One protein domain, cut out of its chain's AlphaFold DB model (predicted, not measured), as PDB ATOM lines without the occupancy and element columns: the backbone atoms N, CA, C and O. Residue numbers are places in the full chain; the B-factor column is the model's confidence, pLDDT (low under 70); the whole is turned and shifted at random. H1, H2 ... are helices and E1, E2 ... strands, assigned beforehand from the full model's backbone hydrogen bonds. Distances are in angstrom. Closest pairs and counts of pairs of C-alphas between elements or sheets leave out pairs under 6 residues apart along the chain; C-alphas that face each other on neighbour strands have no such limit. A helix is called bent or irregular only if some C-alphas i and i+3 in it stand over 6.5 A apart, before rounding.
ATOM      1  N   GLU A 148     170.251 361.160 217.166       96.50
ATOM      2  CA  GLU A 148     169.386 360.301 217.993       96.50
ATOM      3  C   GLU A 148     167.976 360.100 217.411       96.50
ATOM      4  O   GLU A 148     167.304 359.124 217.743       96.50
ATOM      5  N   ARG A 149     167.526 360.993 216.520       96.44
ATOM      6  CA  ARG A 149     166.240 360.869 215.816       96.44
ATOM      7  C   ARG A 149     166.241 359.850 214.673       96.44
ATOM      8  O   ARG A 149     165.169 359.524 214.163       96.44
ATOM      9  N   TYR A 150     167.417 359.370 214.272       96.75
ATOM     10  CA  TYR A 150     167.619 358.396 213.204       96.75
ATOM     11  C   TYR A 150     168.006 357.025 213.749       96.75
ATOM     12  O   TYR A 150     168.641 356.919 214.794       96.75
ATOM     13  N   TYR A 151     167.682 355.971 212.999       95.06
ATOM     14  CA  TYR A 151     167.918 354.588 213.405       95.06
ATOM     15  C   TYR A 151     168.776 353.833 212.394       95.06
ATOM     16  O   TYR A 151     168.509 353.843 211.192       95.06
ATOM     17  N   ARG A 152     169.775 353.111 212.898       91.56
ATOM     18  CA  ARG A 152     170.588 352.150 212.154       91.56
ATOM     19  C   ARG A 152     170.507 350.806 212.860       91.56
ATOM     20  O   ARG A 152     170.905 350.705 214.015       91.56
ATOM     21  N   ASP A 153     170.011 349.787 212.163       90.81
ATOM     22  CA  ASP A 153     169.890 348.427 212.705       90.81
ATOM     23  C   ASP A 153     169.165 348.405 214.073       90.81
ATOM     24  O   ASP A 153     169.652 347.816 215.030       90.81
ATOM     25  N   GLU A 154     168.023 349.106 214.175       92.44
ATOM     26  CA  GLU A 154     167.200 349.263 215.398       92.44
ATOM     27  C   GLU A 154     167.838 350.076 216.544       92.44
ATOM     28  O   GLU A 154     167.218 350.270 217.591       92.44
ATOM     29  N   HIS A 155     169.040 350.619 216.348       91.62
ATOM     30  CA  HIS A 155     169.721 351.461 217.328       91.62
ATOM     31  C   HIS A 155     169.708 352.934 216.905       91.62
ATOM     32  O   HIS A 155     169.896 353.220 215.719       91.62
ATOM     33  N   PRO A 156     169.514 353.883 217.843       93.75
ATOM     34  CA  PRO A 156     169.620 355.300 217.524       93.75
ATOM     35  C   PRO A 156     171.043 355.620 217.061       93.75
ATOM     36  O   PRO A 156     172.024 355.119 217.620       93.75
ATOM     37  N   ALA A 157     171.157 356.442 216.023       94.50
ATOM     38  CA  ALA A 157     172.443 356.940 215.574       94.50
ATOM     39  C   ALA A 157     173.021 357.938 216.592       94.50
ATOM     40  O   ALA A 157     172.314 358.515 217.415       94.50
ATOM     41  N   THR A 158     174.337 358.128 216.541       94.31
ATOM     42  CA  THR A 158     175.081 359.019 217.438       94.31
ATOM     43  C   THR A 158     175.857 360.044 216.626       94.31
ATOM     44  O   THR A 158     176.368 359.706 215.558       94.31
ATOM     45  N   GLY A 159     175.992 361.255 217.156       95.94
ATOM     46  CA  GLY A 159     176.675 362.381 216.532       95.94
ATOM     47  C   GLY A 159     175.706 363.490 216.131       95.94
ATOM     48  O   GLY A 159     174.517 363.468 216.461       95.94
ATOM     49  N   ILE A 160     176.232 364.461 215.397       98.06
ATOM     50  CA  ILE A 160     175.488 365.565 214.792       98.06
ATOM     51  C   ILE A 160     175.631 365.437 213.277       98.06
ATOM     52  O   ILE A 160     176.737 365.277 212.757       98.06
ATOM     53  N   PHE A 161     174.507 365.436 212.571       98.06
ATOM     54  CA  PHE A 161     174.447 365.187 211.135       98.06
ATOM     55  C   PHE A 161     173.952 366.441 210.425       98.06
ATOM     56  O   PHE A 161     173.039 367.097 210.907       98.06
ATOM     57  N   GLU A 162     174.524 366.753 209.273       98.38
ATOM     58  CA  GLU A 162     174.018 367.769 208.357       98.38
ATOM     59  C   GLU A 162     172.842 367.195 207.555       98.38
ATOM     60  O   GLU A 162     172.940 366.086 207.020       98.38
ATOM     61  N   ILE A 163     171.745 367.939 207.435       98.31
ATOM     62  CA  ILE A 163     170.688 367.666 206.462       98.31
ATOM     63  C   ILE A 163     171.136 368.223 205.115       98.31
ATOM     64  O   ILE A 163     171.305 369.428 204.956       98.31
ATOM     65  N   VAL A 164     171.322 367.338 204.138       97.94
ATOM     66  CA  VAL A 164     171.751 367.715 202.785       97.94
ATOM     67  C   VAL A 164     170.547 367.885 201.862       97.94
ATOM     68  O   VAL A 164     170.481 368.838 201.091       97.94
ATOM     69  N   THR A 165     169.587 366.962 201.948       97.31
ATOM     70  CA  THR A 165     168.375 366.950 201.120       97.31
ATOM     71  C   THR A 165     167.229 366.329 201.907       97.31
ATOM     72  O   THR A 165     167.417 365.318 202.588       97.31
ATOM     73  N   GLU A 166     166.033 366.896 201.780       96.25
ATOM     74  CA  GLU A 166     164.797 366.374 202.364       96.25
ATOM     75  C   GLU A 166     163.863 365.817 201.277       96.25
ATOM     76  O   GLU A 166     163.998 366.137 200.097       96.25
ATOM     77  N   GLY A 167     162.909 364.971 201.669       95.75
ATOM     78  CA  GLY A 167     161.925 364.378 200.762       95.75
ATOM     79  C   GLY A 167     161.470 362.998 201.227       95.75
ATOM     80  O   GLY A 167     161.696 362.616 202.377       95.75
ATOM     81  N   LYS A 168     160.848 362.224 200.327       95.50
ATOM     82  CA  LYS A 168     160.495 360.817 200.599       95.50
ATOM     83  C   LYS A 168     161.745 359.986 200.895       95.50
ATOM     84  O   LYS A 168     161.726 359.120 201.768       95.50
ATOM     85  N   VAL A 169     162.824 360.274 200.172       97.31
ATOM     86  CA  VAL A 169     164.184 359.865 200.516       97.31
ATOM     87  C   VAL A 169     164.989 361.129 200.789       97.31
ATOM     88  O   VAL A 169     165.042 362.023 199.948       97.31
ATOM     89  N   GLY A 170     165.601 361.204 201.967       97.88
ATOM     90  CA  GLY A 170     166.504 362.288 202.348       97.88
ATOM     91  C   GLY A 170     167.973 361.885 202.241       97.88
ATOM     92  O   GLY A 170     168.308 360.701 202.139       97.88
ATOM     93  N   ILE A 171     168.858 362.873 202.318       98.38
ATOM     94  CA  ILE A 171     170.304 362.686 202.452       98.38
ATOM     95  C   ILE A 171     170.753 363.412 203.712       98.38
ATOM     96  O   ILE A 171     170.454 364.591 203.898       98.38
ATOM     97  N   ILE A 172     171.519 362.713 204.547       98.31
ATOM     98  CA  ILE A 172     172.222 363.313 205.680       98.31
ATOM     99  C   ILE A 172     173.718 363.005 205.598       98.31
ATOM    100  O   ILE A 172     174.120 361.942 205.112       98.31
ATOM    101  N   ALA A 173     174.546 363.921 206.088       98.06
ATOM    102  CA  ALA A 173     175.995 363.780 206.125       98.06
ATOM    103  C   ALA A 173     176.501 363.824 207.569       98.06
ATOM    104  O   ALA A 173     176.148 364.712 208.333       98.06
ATOM    105  N   TYR A 174     177.353 362.876 207.951       97.12
ATOM    106  CA  TYR A 174     178.105 362.947 209.201       97.12
ATOM    107  C   TYR A 174     179.500 363.522 208.914       97.12
ATOM    108  O   TYR A 174     180.328 362.796 208.342       97.12
ATOM    109  N   PRO A 175     179.770 364.800 209.239       96.88
ATOM    110  CA  PRO A 175     181.094 365.386 209.083       96.88
ATOM    111  C   PRO A 175     182.049 364.852 210.153       96.88
ATOM    112  O   PRO A 175     181.663 364.626 211.294       96.88
ATOM    113  N   TYR A 176     183.309 364.631 209.790       94.19
ATOM    114  CA  TYR A 176     184.341 364.162 210.709       94.19
ATOM    115  C   TYR A 176     185.740 364.581 210.253       94.19
ATOM    116  O   TYR A 176     186.004 364.812 209.069       94.19
ATOM    117  N   LEU A 177     186.682 364.609 211.195       92.38
ATOM    118  CA  LEU A 177     188.083 364.902 210.905       92.38
ATOM    119  C   LEU A 177     188.876 363.627 210.642       92.38
ATOM    120  O   LEU A 177     189.039 362.761 211.504       92.38
ATOM    121  N   ARG A 219     180.619 361.364 205.818       95.88
ATOM    122  CA  ARG A 219     179.990 360.095 205.479       95.88
ATOM    123  C   ARG A 219     178.520 360.345 205.190       95.88
ATOM    124  O   ARG A 219     177.790 360.789 206.067       95.88
ATOM    125  N   LEU A 220     178.117 360.042 203.965       96.88
ATOM    126  CA  LEU A 220     176.756 360.232 203.481       96.88
ATOM    127  C   LEU A 220     175.879 359.016 203.809       96.88
ATOM    128  O   LEU A 220     176.327 357.868 203.700       96.88
ATOM    129  N   TYR A 221     174.622 359.285 204.152       97.38
ATOM    130  CA  TYR A 221     173.582 358.290 204.393       97.38
ATOM    131  C   TYR A 221     172.295 358.683 203.669       97.38
ATOM    132  O   TYR A 221     171.976 359.868 203.562       97.38
ATOM    133  N   LEU A 222     171.530 357.686 203.221       97.94
ATOM    134  CA  LEU A 222     170.133 357.893 202.835       97.94
ATOM    135  C   LEU A 222     169.246 357.824 204.072       97.94
ATOM    136  O   LEU A 222     169.445 356.940 204.904       97.94
ATOM    137  N   VAL A 223     168.246 358.695 204.146       97.88
ATOM    138  CA  VAL A 223     167.161 358.638 205.130       97.88
ATOM    139  C   VAL A 223     165.912 358.128 204.427       97.88
ATOM    140  O   VAL A 223     165.475 358.727 203.447       97.88
ATOM    141  N   LEU A 224     165.347 357.025 204.911       95.56
ATOM    142  CA  LEU A 224     164.084 356.474 204.418       95.56
ATOM    143  C   LEU A 224     162.940 356.766 205.397       95.56
ATOM    144  O   LEU A 224     163.148 357.285 206.498       95.56
ATOM    145  N   GLU A 225     161.727 356.380 205.003       93.00
ATOM    146  CA  GLU A 225     160.540 356.448 205.853       93.00
ATOM    147  C   GLU A 225     160.786 355.796 207.228       93.00
ATOM    148  O   GLU A 225     161.412 354.739 207.344       93.00
ATOM    149  N   GLY A 226     160.314 356.457 208.290       92.94
ATOM    150  CA  GLY A 226     160.549 356.023 209.671       92.94
ATOM    151  C   GLY A 226     161.930 356.384 210.231       92.94
ATOM    152  O   GLY A 226     162.345 355.789 211.222       92.94
ATOM    153  N   ASN A 227     162.639 357.345 209.623       95.75
ATOM    154  CA  ASN A 227     163.965 357.823 210.046       95.75
ATOM    155  C   ASN A 227     165.054 356.737 210.049       95.75
ATOM    156  O   ASN A 227     166.030 356.821 210.797       95.75
ATOM    157  N   VAL A 228     164.905 355.706 209.215       96.62
ATOM    158  CA  VAL A 228     165.921 354.659 209.071       96.62
ATOM    159  C   VAL A 228     167.021 355.151 208.141       96.62
ATOM    160  O   VAL A 228     166.735 355.624 207.039       96.62
ATOM    161  N   ILE A 229     168.279 355.017 208.565       96.50
ATOM    162  CA  ILE A 229     169.435 355.474 207.793       96.50
ATOM    163  C   ILE A 229     170.206 354.320 207.152       96.50
ATOM    164  O   ILE A 229     170.464 353.292 207.778       96.50
ATOM    165  N   PHE A 230     170.622 354.516 205.900       95.12
ATOM    166  CA  PHE A 230     171.370 353.534 205.114       95.12
ATOM    167  C   PHE A 230     172.729 354.086 204.678       95.12
ATOM    168  O   PHE A 230     172.820 355.127 204.034       95.12
ATOM    169  N   ASP A 231     173.793 353.355 205.018       94.00
ATOM    170  CA  ASP A 231     175.179 353.686 204.666       94.00
ATOM    171  C   ASP A 231     175.437 353.463 203.164       94.00
ATOM    172  O   ASP A 231     175.099 352.414 202.605       94.00
ATOM    173  N   LEU A 232     176.076 354.433 202.504       92.38
ATOM    174  CA  LEU A 232     176.403 354.367 201.076       92.38
ATOM    175  C   LEU A 232     177.637 353.516 200.749       92.38
ATOM    176  O   LEU A 232     177.970 353.325 199.573       92.38
ATOM    177  N   ASN A 233     178.314 352.936 201.745       90.94
ATOM    178  CA  ASN A 233     179.400 351.978 201.533       90.94
ATOM    179  C   ASN A 233     178.902 350.578 201.108       90.94
ATOM    180  O   ASN A 233     179.393 349.539 201.551       90.94
ATOM    181  N   ILE A 234     177.919 350.549 200.215       93.25
ATOM    182  CA  ILE A 234     177.320 349.348 199.643       93.25
ATOM    183  C   ILE A 234     177.664 349.235 198.159       93.25
ATOM    184  O   ILE A 234     178.282 350.109 197.553       93.25
ATOM    185  N   LYS A 235     177.317 348.096 197.556       96.88
ATOM    186  CA  LYS A 235     177.462 347.896 196.109       96.88
ATOM    187  C   LYS A 235     176.323 348.606 195.381       96.88
ATOM    188  O   LYS A 235     175.198 348.602 195.870       96.88
ATOM    189  N   ARG A 236     176.576 349.074 194.153       97.00
ATOM    190  CA  ARG A 236     175.583 349.772 193.306       97.00
ATOM    191  C   ARG A 236     174.241 349.036 193.222       97.00
ATOM    192  O   ARG A 236     173.201 349.653 193.376       97.00
ATOM    193  N   LYS A 237     174.258 347.713 193.029       97.12
ATOM    194  CA  LYS A 237     173.030 346.901 192.974       97.12
ATOM    195  C   LYS A 237     172.238 346.937 194.286       97.12
ATOM    196  O   LYS A 237     171.022 346.946 194.255       97.12
ATOM    197  N   SER A 238     172.915 346.930 195.433       96.81
ATOM    198  CA  SER A 238     172.249 347.051 196.734       96.81
ATOM    199  C   SER A 238     171.698 348.455 196.956       96.81
ATOM    200  O   SER A 238     170.619 348.573 197.509       96.81
ATOM    201  N   PHE A 239     172.412 349.487 196.495       97.44
ATOM    202  CA  PHE A 239     171.940 350.872 196.533       97.44
ATOM    203  C   PHE A 239     170.652 351.049 195.726       97.44
ATOM    204  O   PHE A 239     169.667 351.538 196.253       97.44
ATOM    205  N   LEU A 240     170.623 350.574 194.479       97.75
ATOM    206  CA  LEU A 240     169.451 350.720 193.609       97.75
ATOM    207  C   LEU A 240     168.208 350.009 194.172       97.75
ATOM    208  O   LEU A 240     167.110 350.547 194.091       97.75
ATOM    209  N   LYS A 241     168.387 348.853 194.823       97.12
ATOM    210  CA  LYS A 241     167.299 348.114 195.486       97.12
ATOM    211  C   LYS A 241     166.578 348.898 196.583       97.12
ATOM    212  O   LYS A 241     165.453 348.541 196.917       97.12
ATOM    213  N   ILE A 242     167.214 349.920 197.160       96.19
ATOM    214  CA  ILE A 242     166.595 350.776 198.183       96.19
ATOM    215  C   ILE A 242     165.384 351.518 197.600       96.19
ATOM    216  O   ILE A 242     164.406 351.741 198.303       96.19
ATOM    217  N   PHE A 243     165.409 351.818 196.300       96.38
ATOM    218  CA  PHE A 243     164.366 352.570 195.598       96.38
ATOM    219  C   PHE A 243     163.228 351.686 195.054       96.38
ATOM    220  O   PHE A 243     162.380 352.157 194.295       96.38
ATOM    221  N   GLY A 244     163.196 350.400 195.430       95.69
ATOM    222  CA  GLY A 244     162.083 349.489 195.161       95.69
ATOM    223  C   GLY A 244     161.698 349.405 193.682       95.69
ATOM    224  O   GLY A 244     162.510 349.051 192.832       95.69
ATOM    225  N   GLU A 245     160.444 349.729 193.366       96.31
ATOM    226  CA  GLU A 245     159.891 349.637 192.005       96.31
ATOM    227  C   GLU A 245     160.561 350.585 190.999       96.31
ATOM    228  O   GLU A 245     160.464 350.370 189.791       96.31
ATOM    229  N   LYS A 246     161.268 351.616 191.474       96.88
ATOM    230  CA  LYS A 246     161.981 352.584 190.632       96.88
ATOM    231  C   LYS A 246     163.446 352.202 190.377       96.88
ATOM    232  O   LYS A 246     164.178 353.001 189.796       96.88
ATOM    233  N   GLU A 247     163.877 350.995 190.770       97.25
ATOM    234  CA  GLU A 247     165.261 350.503 190.611       97.25
ATOM    235  C   GLU A 247     165.783 350.691 189.172       97.25
ATOM    236  O   GLU A 247     166.857 351.265 188.962       97.25
ATOM    237  N   ASP A 248     165.013 350.233 188.181       97.81
ATOM    238  CA  ASP A 248     165.417 350.241 186.771       97.81
ATOM    239  C   ASP A 248     165.456 351.658 186.184       97.81
ATOM    240  O   ASP A 248     166.421 352.028 185.511       97.81
ATOM    241  N   GLU A 249     164.437 352.469 186.482       97.62
ATOM    242  CA  GLU A 249     164.337 353.855 186.022       97.62
ATOM    243  C   GLU A 249     165.493 354.707 186.564       97.62
ATOM    244  O   GLU A 249     166.169 355.410 185.805       97.62
ATOM    245  N   LEU A 250     165.784 354.583 187.862       97.88
ATOM    246  CA  LEU A 250     166.873 355.309 188.507       97.88
ATOM    247  C   LEU A 250     168.241 354.863 187.980       97.88
ATOM    248  O   LEU A 250     169.126 355.687 187.736       97.88
ATOM    249  N   ASN A 251     168.426 353.560 187.752       98.25
ATOM    250  CA  ASN A 251     169.665 353.046 187.180       98.25
ATOM    251  C   ASN A 251     169.901 353.569 185.755       98.25
ATOM    252  O   ASN A 251     171.039 353.895 185.398       98.25
ATOM    253  N   ASP A 252     168.838 353.666 184.955       98.38
ATOM    254  CA  ASP A 252     168.883 354.242 183.617       98.38
ATOM    255  C   ASP A 252     169.217 355.730 183.643       98.38
ATOM    256  O   ASP A 252     170.082 356.159 182.873       98.38
ATOM    257  N   PHE A 253     168.592 356.496 184.539       98.44
ATOM    258  CA  PHE A 253     168.909 357.905 184.759       98.44
ATOM    259  C   PHE A 253     170.385 358.089 185.129       98.44
ATOM    260  O   PHE A 253     171.122 358.770 184.417       98.44
ATOM    261  N   MET A 254     170.866 357.377 186.153       98.25
ATOM    262  CA  MET A 254     172.270 357.422 186.570       98.25
ATOM    263  C   MET A 254     173.233 357.073 185.432       98.25
ATOM    264  O   MET A 254     174.290 357.683 185.301       98.25
ATOM    265  N   ARG A 255     172.905 356.069 184.609       98.31
ATOM    266  CA  ARG A 255     173.753 355.656 183.483       98.31
ATOM    267  C   ARG A 255     173.786 356.707 182.375       98.31
ATOM    268  O   ARG A 255     174.858 356.954 181.835       98.31
ATOM    269  N   LYS A 256     172.636 357.289 182.022       98.38
ATOM    270  CA  LYS A 256     172.527 358.320 180.975       98.38
ATOM    271  C   LYS A 256     173.234 359.611 181.383       98.38
ATOM    272  O   LYS A 256     173.910 360.206 180.552       98.38
ATOM    273  N   SER A 257     173.106 359.992 182.651       98.12
ATOM    274  CA  SER A 257     173.684 361.218 183.206       98.12
ATOM    275  C   SER A 257     175.126 361.044 183.704       98.12
ATOM    276  O   SER A 257     175.780 362.025 184.028       98.12
ATOM    277  N   GLY A 258     175.647 359.812 183.760       97.94
ATOM    278  CA  GLY A 258     177.008 359.535 184.233       97.94
ATOM    279  C   GLY A 258     177.204 359.679 185.749       97.94
ATOM    280  O   GLY A 258     178.341 359.794 186.194       97.94
ATOM    281  N   LEU A 259     176.120 359.637 186.531       98.19
ATOM    282  CA  LEU A 259     176.121 359.929 187.967       98.19
ATOM    283  C   LEU A 259     176.644 358.759 188.816       98.19
ATOM    284  O   LEU A 259     176.366 357.574 188.558       98.19
ATOM    285  N   GLN A 260     177.354 359.098 189.892       97.31
ATOM    286  CA  GLN A 260     177.895 358.180 190.887       97.31
ATOM    287  C   GLN A 260     177.317 358.456 192.282       97.31
ATOM    288  O   GLN A 260     177.656 359.434 192.926       97.31
ATOM    289  N   TYR A 261     176.568 357.502 192.839       96.81
ATOM    290  CA  TYR A 261     175.944 357.609 194.174       96.81
ATOM    291  C   TYR A 261     176.909 357.769 195.370       96.81
ATOM    292  O   TYR A 261     176.465 357.831 196.509       96.81
ATOM    293  N   LYS A 262     178.227 357.755 195.144       94.88
ATOM    294  CA  LYS A 262     179.243 357.980 196.188       94.88
ATOM    295  C   LYS A 262     179.776 359.414 196.206       94.88
ATOM    296  O   LYS A 262     180.561 359.734 197.092       94.88
ATOM    297  N   ILE A 263     179.407 360.222 195.214       96.06
ATOM    298  CA  ILE A 263     179.748 361.641 195.101       96.06
ATOM    299  C   ILE A 263     178.537 362.428 195.613       96.06
ATOM    300  O   ILE A 263     177.410 362.090 195.251       96.06
ATOM    301  N   ARG A 264     178.757 363.427 196.478       96.38
ATOM    302  CA  ARG A 264     177.686 364.176 197.159       96.38
ATOM    303  C   ARG A 264     176.748 364.835 196.149       96.38
ATOM    304  O   ARG A 264     175.544 364.618 196.202       96.38
ATOM    305  N   GLU A 265     177.309 365.555 195.188       97.31
ATOM    306  CA  GLU A 265     176.581 366.326 194.176       97.31
ATOM    307  C   GLU A 265     175.758 365.424 193.246       97.31
ATOM    308  O   GLU A 265     174.625 365.745 192.885       97.31
ATOM    309  N   ASP A 266     176.309 364.268 192.881       98.19
ATOM    310  CA  ASP A 266     175.611 363.274 192.067       98.19
ATOM    311  C   ASP A 266     174.491 362.594 192.859       98.19
ATOM    312  O   ASP A 266     173.427 362.316 192.312       98.19
ATOM    313  N   LEU A 267     174.718 362.306 194.144       98.25
ATOM    314  CA  LEU A 267     173.719 361.688 195.008       98.25
ATOM    315  C   LEU A 267     172.506 362.599 195.203       98.25
ATOM    316  O   LEU A 267     171.386 362.099 195.119       98.25
ATOM    317  N   ILE A 268     172.729 363.899 195.412       98.19
ATOM    318  CA  ILE A 268     171.660 364.905 195.498       98.19
ATOM    319  C   ILE A 268     170.796 364.837 194.235       98.19
ATOM    320  O   ILE A 268     169.602 364.584 194.329       98.19
ATOM    321  N   GLN A 269     171.407 364.890 193.046       98.44
ATOM    322  CA  GLN A 269     170.672 364.794 191.777       98.44
ATOM    323  C   GLN A 269     169.887 363.481 191.621       98.44
ATOM    324  O   GLN A 269     168.792 363.470 191.060       98.44
ATOM    325  N   ILE A 270     170.445 362.361 192.087       98.38
ATOM    326  CA  ILE A 270     169.777 361.052 192.051       98.38
ATOM    327  C   ILE A 270     168.542 361.054 192.960       98.38
ATOM    328  O   ILE A 270     167.481 360.583 192.546       98.38
ATOM    329  N   VAL A 271     168.680 361.559 194.187       98.06
ATOM    330  CA  VAL A 271     167.597 361.596 195.178       98.06
ATOM    331  C   VAL A 271     166.522 362.605 194.784       98.06
ATOM    332  O   VAL A 271     165.345 362.261 194.844       98.06
ATOM    333  N   ASP A 272     166.897 363.781 194.285       97.81
ATOM    334  CA  ASP A 272     165.961 364.793 193.784       97.81
ATOM    335  C   ASP A 272     165.128 364.256 192.616       97.81
ATOM    336  O   ASP A 272     163.906 364.409 192.593       97.81
ATOM    337  N   TYR A 273     165.766 363.556 191.667       98.00
ATOM    338  CA  TYR A 273     165.053 362.897 190.572       98.00
ATOM    339  C   TYR A 273     164.057 361.857 191.098       98.00
ATOM    340  O   TYR A 273     162.904 361.843 190.671       98.00
ATOM    341  N   TYR A 274     164.474 361.013 192.047       97.56
ATOM    342  CA  TYR A 274     163.587 360.021 192.653       97.56
ATOM    343  C   TYR A 274     162.399 360.670 193.383       97.56
ATOM    344  O   TYR A 274     161.257 360.266 193.164       97.56
ATOM    345  N   ASN A 275     162.646 361.696 194.199       96.62
ATOM    346  CA  ASN A 275     161.601 362.420 194.921       96.62
ATOM    347  C   ASN A 275     160.605 363.083 193.949       96.62
ATOM    348  O   ASN A 275     159.397 362.994 194.164       96.62
ATOM    349  N   GLY A 276     161.078 363.636 192.827       96.62
ATOM    350  CA  GLY A 276     160.215 364.202 191.786       96.62
ATOM    351  C   GLY A 276     159.321 363.177 191.070       96.62
ATOM    352  O   GLY A 276     158.204 363.507 190.674       96.62
ATOM    353  N   LEU A 277     159.757 361.918 190.927       94.12
ATOM    354  CA  LEU A 277     158.912 360.848 190.369       94.12
ATOM    355  C   LEU A 277     157.737 360.487 191.285       94.12
ATOM    356  O   LEU A 277     156.677 360.086 190.806       94.12
ATOM    357  N   GLU A 278     157.942 360.601 192.592       89.25
ATOM    358  CA  GLU A 278     156.970 360.230 193.618       89.25
ATOM    359  C   GLU A 278     155.909 361.316 193.822       89.25
ATOM    360  O   GLU A 278     154.740 360.999 194.032       89.25
ATOM    361  N   GLU A 279     156.277 362.592 193.677       88.44
ATOM    362  CA  GLU A 279     155.323 363.708 193.719       88.44
ATOM    363  C   GLU A 279     154.285 363.649 192.593       88.44
ATOM    364  O   GLU A 279     153.135 364.015 192.801       88.44
ATOM    365  N   ILE A 280     154.650 363.142 191.412       83.38
ATOM    366  CA  ILE A 280     153.734 363.043 190.259       83.38
ATOM    367  C   ILE A 280     152.663 361.953 190.466       83.38
ATOM    368  O   ILE A 280     151.634 361.958 189.789       83.38
ATOM    369  N   MET A 281     152.900 360.997 191.368       69.50
ATOM    370  CA  MET A 281     152.014 359.849 191.588       69.50
ATOM    371  C   MET A 281     150.992 360.044 192.718       69.50
ATOM    372  O   MET A 281     150.076 359.224 192.823       69.50
ATOM    373  N   ASN A 282     151.130 361.099 193.527       64.12
ATOM    374  CA  ASN A 282     150.217 361.450 194.623       64.12
ATOM    375  C   ASN A 282     149.281 362.602 194.237       64.12
ATOM    376  O   ASN A 282     148.121 362.582 194.709       64.12
TER     377      ASN A 282
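This is residues 148 to 177 and 219 to 282 of the 282 residues of an uncharacterized protein of Flammeovirga sp. SJP92 (UniProt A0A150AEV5). A strongly twisted four-stranded sheet has H2 along one face, in two layers; H1, folded back by a 130 degree kink near residue 245, packs on H2. The 94 printed residues include E1, E2, E3, E4, H1 and H2, in that order. The sheet, E1 - E2 - E3 - E4, is antiparallel; the class is mixed, helices and strands. The whole is compact, radius of gyration of the C-alphas 13.1 A, spanning 36 by 32 by 20 A.

E1, residues 160 to 165, begins at C-alpha (175.488, 365.565, 214.792) and measures 15.5 A. E2 is 170 to 177, 23.4 A; E3 219 to 224, 16.3 A; E4 228 to 231, 10.3 A. H1, 236 to 257, 15.4 A, is irregular: C-alphas 242 and 245 are 9.2 A apart. H2, 264 to 279, 22.6 A, ends at C-alpha (155.323, 363.708, 193.719).

Within hydrogen-bond range are N 162 and O 173 in hairpin E1 and E2, 2.8 A; N 174 and O 219 between E2 and E3, 2.8 A; N 224 and O 228 in hairpin E3 and E4, 2.9 A. H2 is on the sheet, height 7.9 A, along the strands. H1 only grazes the sheet; its residues 246 to 254 alone touch H2, closest C-alphas Met 254 and Ile 270, 7.0 A, about perpendicular at 73 degrees. O i to N i+4 pairs are within range throughout H2, 10 of 18 in H1.

C-alphas 177 and 282 are farthest apart, 41.4 A. Residues 178 to 218 are cut out, 10.9 A between C-alphas 177 and 219. Of the links printed whole, none is long. Residues 281 to 282 have pLDDT under 70.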